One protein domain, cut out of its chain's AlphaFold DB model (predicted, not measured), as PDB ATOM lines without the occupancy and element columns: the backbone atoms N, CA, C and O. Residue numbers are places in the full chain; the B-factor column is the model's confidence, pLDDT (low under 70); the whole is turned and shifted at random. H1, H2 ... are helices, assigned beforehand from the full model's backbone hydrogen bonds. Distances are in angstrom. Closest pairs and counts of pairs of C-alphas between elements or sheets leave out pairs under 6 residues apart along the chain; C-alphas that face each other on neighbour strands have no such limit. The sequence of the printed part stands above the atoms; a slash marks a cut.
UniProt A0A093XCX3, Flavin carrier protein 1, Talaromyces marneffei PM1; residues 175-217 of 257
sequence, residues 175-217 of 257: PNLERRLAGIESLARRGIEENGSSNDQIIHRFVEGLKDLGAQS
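Overview. This is residues 175 to 217 of the 257 residues of the protein "Flavin carrier protein 1" of Talaromyces marneffei PM1 (UniProt A0A093XCX3). Two helices, H1 and then H2, follow each other end to end as a long thin rod, with a winding link between them and no packing of one helix on the other. The printed part has 43 residues, two named helices and no named strand; its class is all helix. It is extended, with a radius of gyration of the C-alphas of 17.4 A and spans of 58 by 14 by 7 A.

Along the chain. Find C-alpha 175 at (111.414, 171.889, 115.920); from there H1, residues 175 to 192, runs 25.5 A to C-alpha 192 at (122.975, 149.880, 121.528). Next look at C-alpha 200, where H2, residues 200 to 216, begins; it runs 24.2 A to C-alpha 216 at (111.277, 117.643, 131.455).

Arrangement. H1 and H2 are apart, with no C-alpha of the one within 8 A of the other. Residues 193 to 199 make a short link between them. In H1 you find every O i to N i+4 pair within hydrogen-bond range, and in H2 12 of 13.

Size, cuts and confidence. The two C-alphas farthest apart, those of Pro 175 and Ser 217, are 57.9 A apart. Residues 175 to 217 stand free. The printed part has no cut. In the B-factor column, pLDDT is under 70 at residues 190 to 200 and 213 to 217.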
ATOM      1  N   PRO A 175     111.874 172.782 114.849       76.81
ATOM      2  CA  PRO A 175     111.414 171.889 115.920       76.81
ATOM      3  C   PRO A 175     111.102 170.470 115.413       76.81
ATOM      4  O   PRO A 175     111.101 169.495 116.165       76.81
ATOM      5  N   ASN A 176     110.860 170.327 114.106       80.31
ATOM      6  CA  ASN A 176     110.730 169.033 113.446       80.31
ATOM      7  C   ASN A 176     112.063 168.293 113.300       80.31
ATOM      8  O   ASN A 176     112.088 167.070 113.417       80.31
ATOM      9  N   LEU A 177     113.148 169.010 113.013       82.75
ATOM     10  CA  LEU A 177     114.488 168.444 112.925       82.75
ATOM     11  C   LEU A 177     114.974 168.019 114.309       82.75
ATOM     12  O   LEU A 177     115.430 166.892 114.452       82.75
ATOM     13  N   GLU A 178     114.783 168.855 115.328       83.94
ATOM     14  CA  GLU A 178     115.119 168.515 116.714       83.94
ATOM     15  C   GLU A 178     114.346 167.277 117.189       83.94
ATOM     16  O   GLU A 178     114.938 166.326 117.692       83.94
ATOM     17  N   ARG A 179     113.034 167.204 116.921       84.12
ATOM     18  CA  ARG A 179     112.228 166.013 117.236       84.12
ATOM     19  C   ARG A 179     112.712 164.761 116.501       84.12
ATOM     20  O   ARG A 179     112.676 163.668 117.063       84.12
ATOM     21  N   ARG A 180     113.137 164.894 115.241       90.00
ATOM     22  CA  ARG A 180     113.698 163.778 114.463       90.00
ATOM     23  C   ARG A 180     115.046 163.345 115.017       90.00
ATOM     24  O   ARG A 180     115.250 162.148 115.166       90.00
ATOM     25  N   LEU A 181     115.921 164.287 115.353       88.62
ATOM     26  CA  LEU A 181     117.215 164.014 115.970       88.62
ATOM     27  C   LEU A 181     117.041 163.348 117.336       88.62
ATOM     28  O   LEU A 181     117.660 162.320 117.563       88.62
ATOM     29  N   ALA A 182     116.119 163.820 118.178       85.56
ATOM     30  CA  ALA A 182     115.784 163.176 119.450       85.56
ATOM     31  C   ALA A 182     115.195 161.764 119.260       85.56
ATOM     32  O   ALA A 182     115.471 160.854 120.041       85.56
ATOM     33  N   GLY A 183     114.402 161.549 118.204       88.50
ATOM     34  CA  GLY A 183     113.887 160.226 117.839       88.50
ATOM     35  C   GLY A 183     114.979 159.274 117.342       88.50
ATOM     36  O   GLY A 183     114.990 158.106 117.724       88.50
ATOM     37  N   ILE A 184     115.913 159.778 116.531       87.12
ATOM     38  CA  ILE A 184     117.087 159.034 116.061       87.12
ATOM     39  C   ILE A 184     118.020 158.731 117.235       87.12
ATOM     40  O   ILE A 184     118.467 157.599 117.353       87.12
ATOM     41  N   GLU A 185     118.256 159.686 118.136       84.94
ATOM     42  CA  GLU A 185     119.042 159.483 119.355       84.94
ATOM     43  C   GLU A 185     118.390 158.425 120.245       84.94
ATOM     44  O   GLU A 185     119.067 157.502 120.678       84.94
ATOM     45  N   SER A 186     117.071 158.490 120.451       76.38
ATOM     46  CA  SER A 186     116.326 157.482 121.219       76.38
ATOM     47  C   SER A 186     116.405 156.091 120.585       76.38
ATOM     48  O   SER A 186     116.449 155.091 121.299       76.38
ATOM     49  N   LEU A 187     116.421 156.007 119.249       76.62
ATOM     50  CA  LEU A 187     116.547 154.748 118.516       76.62
ATOM     51  C   LEU A 187     117.979 154.205 118.548       76.62
ATOM     52  O   LEU A 187     118.160 153.006 118.724       76.62
ATOM     53  N   ALA A 188     118.980 155.072 118.395       74.94
ATOM     54  CA  ALA A 188     120.394 154.719 118.466       74.94
ATOM     55  C   ALA A 188     120.772 154.262 119.877       74.94
ATOM     56  O   ALA A 188     121.433 153.241 120.028       74.94
ATOM     57  N   ARG A 189     120.259 154.957 120.898       70.31
ATOM     58  CA  ARG A 189     120.267 154.515 122.290       70.31
ATOM     59  C   ARG A 189     119.629 153.135 122.401       70.31
ATOM     60  O   ARG A 189     120.336 152.161 122.605       70.31
ATOM     61  N   ARG A 190     118.343 152.985 122.083       66.00
ATOM     62  CA  ARG A 190     117.628 151.695 122.170       66.00
ATOM     63  C   ARG A 190     118.243 150.542 121.354       66.00
ATOM     64  O   ARG A 190     117.976 149.388 121.664       66.00
ATOM     65  N   GLY A 191     118.991 150.832 120.293       62.69
ATOM     66  CA  GLY A 191     119.681 149.830 119.479       62.69
ATOM     67  C   GLY A 191     121.035 149.379 120.036       62.69
ATOM     68  O   GLY A 191     121.523 148.342 119.596       62.69
ATOM     69  N   ILE A 192     121.638 150.138 120.961       61.81
ATOM     70  CA  ILE A 192     122.975 149.880 121.528       61.81
ATOM     71  C   ILE A 192     122.899 149.507 123.014       61.81
ATOM     72  O   ILE A 192     123.640 148.636 123.460       61.81
ATOM     73  N   GLU A 193     122.023 150.142 123.793       57.00
ATOM     74  CA  GLU A 193     121.771 149.730 125.176       57.00
ATOM     75  C   GLU A 193     120.818 148.535 125.174       57.00
ATOM     76  O   GLU A 193     119.796 148.542 124.489       57.00
ATOM     77  N   GLU A 194     121.168 147.519 125.963       55.41
ATOM     78  CA  GLU A 194     120.492 146.234 126.184       55.41
ATOM     79  C   GLU A 194     119.065 146.348 126.756       55.41
ATOM     80  O   GLU A 194     118.584 145.488 127.491       55.41
ATOM     81  N   ASN A 195     118.330 147.404 126.424       56.03
ATOM     82  CA  ASN A 195     116.901 147.479 126.637       56.03
ATOM     83  C   ASN A 195     116.199 146.768 125.477       56.03
ATOM     84  O   ASN A 195     115.476 147.361 124.663       56.03
ATOM     85  N   GLY A 196     116.472 145.463 125.407       56.22
ATOM     86  CA  GLY A 196     115.774 144.525 124.561       56.22
ATOM     87  C   GLY A 196     114.282 144.787 124.692       56.22
ATOM     88  O   GLY A 196     113.702 144.715 125.776       56.22
ATOM     89  N   SER A 197     113.659 145.159 123.572       62.59
ATOM     90  CA  SER A 197     112.202 145.196 123.426       62.59
ATOM     91  C   SER A 197     111.584 143.987 124.139       62.59
ATOM     92  O   SER A 197     112.214 142.938 124.186       62.59
ATOM     93  N   SER A 198     110.340 144.051 124.622       62.00
ATOM     94  CA  SER A 198     109.664 142.886 125.226       62.00
ATOM     95  C   SER A 198     109.786 141.598 124.387       62.00
ATOM     96  O   SER A 198     109.704 140.509 124.947       62.00
ATOM     97  N   ASN A 199     110.019 141.743 123.073       62.59
ATOM     98  CA  ASN A 199     110.341 140.699 122.098       62.59
ATOM     99  C   ASN A 199     111.710 140.016 122.274       62.59
ATOM    100  O   ASN A 199     111.821 138.826 122.008       62.59
ATOM    101  N   ASP A 200     112.737 140.719 122.734       67.88
ATOM    102  CA  ASP A 200     114.068 140.162 122.995       67.88
ATOM    103  C   ASP A 200     114.022 139.160 124.160       67.88
ATOM    104  O   ASP A 200     114.504 138.029 124.086       67.88
ATOM    105  N   GLN A 201     113.226 139.490 125.181       73.94
ATOM    106  CA  GLN A 201     112.889 138.554 126.250       73.94
ATOM    107  C   GLN A 201     112.017 137.376 125.778       73.94
ATOM    108  O   GLN A 201     111.934 136.376 126.485       73.94
ATOM    109  N   ILE A 202     111.322 137.456 124.631       81.31
ATOM    110  CA  ILE A 202     110.573 136.304 124.085       81.31
ATOM    111  C   ILE A 202     111.550 135.251 123.584       81.31
ATOM    112  O   ILE A 202     111.335 134.076 123.857       81.31
ATOM    113  N   ILE A 203     112.620 135.660 122.900       82.69
ATOM    114  CA  ILE A 203     113.656 134.730 122.440       82.69
ATOM    115  C   ILE A 203     114.342 134.104 123.652       82.69
ATOM    116  O   ILE A 203     114.449 132.882 123.704       82.69
ATOM    117  N   HIS A 204     114.689 134.899 124.671       81.94
ATOM    118  CA  HIS A 204     115.234 134.368 125.924       81.94
ATOM    119  C   HIS A 204     114.286 133.353 126.579       81.94
ATOM    120  O   HIS A 204     114.684 132.224 126.843       81.94
ATOM    121  N   ARG A 205     113.007 133.707 126.765       84.19
ATOM    122  CA  ARG A 205     111.991 132.811 127.349       84.19
ATOM    123  C   ARG A 205     111.745 131.559 126.507       84.19
ATOM    124  O   ARG A 205     111.465 130.500 127.053       84.19
ATOM    125  N   PHE A 206     111.822 131.667 125.185       85.25
ATOM    126  CA  PHE A 206     111.666 130.535 124.278       85.25
ATOM    127  C   PHE A 206     112.863 129.585 124.357       85.25
ATOM    128  O   PHE A 206     112.676 128.377 124.462       85.25
ATOM    129  N   VAL A 207     114.081 130.125 124.359       87.00
ATOM    130  CA  VAL A 207     115.318 129.351 124.524       87.00
ATOM    131  C   VAL A 207     115.360 128.687 125.901       87.00
ATOM    132  O   VAL A 207     115.679 127.504 126.001       87.00
ATOM    133  N   GLU A 208     114.973 129.408 126.951       84.62
ATOM    134  CA  GLU A 208     114.838 128.883 128.311       84.62
ATOM    135  C   GLU A 208     113.768 127.780 128.380       84.62
ATOM    136  O   GLU A 208     114.032 126.697 128.893       84.62
ATOM    137  N   GLY A 209     112.618 127.972 127.726       81.75
ATOM    138  CA  GLY A 209     111.579 126.946 127.609       81.75
ATOM    139  C   GLY A 209     112.019 125.695 126.839       81.75
ATOM    140  O   GLY A 209     111.647 124.587 127.215       81.75
ATOM    141  N   LEU A 210     112.836 125.833 125.788       81.88
ATOM    142  CA  LEU A 210     113.425 124.693 125.070       81.88
ATOM    143  C   LEU A 210     114.449 123.941 125.928       81.88
ATOM    144  O   LEU A 210     114.490 122.709 125.898       81.88
ATOM    145  N   LYS A 211     115.257 124.675 126.699       79.94
ATOM    146  CA  LYS A 211     116.230 124.113 127.638       79.94
ATOM    147  C   LYS A 211     115.531 123.316 128.745       79.94
ATOM    148  O   LYS A 211     115.938 122.190 129.028       79.94
ATOM    149  N   ASP A 212     114.438 123.845 129.287       70.12
ATOM    150  CA  ASP A 212     113.645 123.169 130.317       70.12
ATOM    151  C   ASP A 212     112.867 121.963 129.757       70.12
ATOM    152  O   ASP A 212     112.730 120.942 130.436       70.12
ATOM    153  N   LEU A 213     112.439 122.002 128.489       66.50
ATOM    154  CA  LEU A 213     111.814 120.854 127.814       66.50
ATOM    155  C   LEU A 213     112.765 119.662 127.643       66.50
ATOM    156  O   LEU A 213     112.310 118.518 127.670       66.50
ATOM    157  N   GLY A 214     114.067 119.914 127.477       66.50
ATOM    158  CA  GLY A 214     115.085 118.864 127.418       66.50
ATOM    159  C   GLY A 214     115.151 118.049 128.712       66.50
ATOM    160  O   GLY A 214     115.176 116.823 128.649       66.50
ATOM    161  N   ALA A 215     115.079 118.724 129.864       58.81
ATOM    162  CA  ALA A 215     115.114 118.107 131.194       58.81
ATOM    163  C   ALA A 215     113.745 117.569 131.668       58.81
ATOM    164  O   ALA A 215     113.669 116.702 132.536       58.81
ATOM    165  N   GLN A 216     112.638 118.075 131.111       62.38
ATOM    166  CA  GLN A 216     111.277 117.643 131.455       62.38
ATOM    167  C   GLN A 216     110.694 116.620 130.468       62.38
ATOM    168  O   GLN A 216     109.571 116.138 130.664       62.38
ATOM    169  N   SER A 217     111.419 116.283 129.397       64.25
ATOM    170  CA  SER A 217     110.958 115.335 128.390       64.25
ATOM    171  C   SER A 217     110.576 114.030 129.082       64.25
ATOM    172  O   SER A 217     111.416 113.333 129.648       64.25
TER     173      SER A 217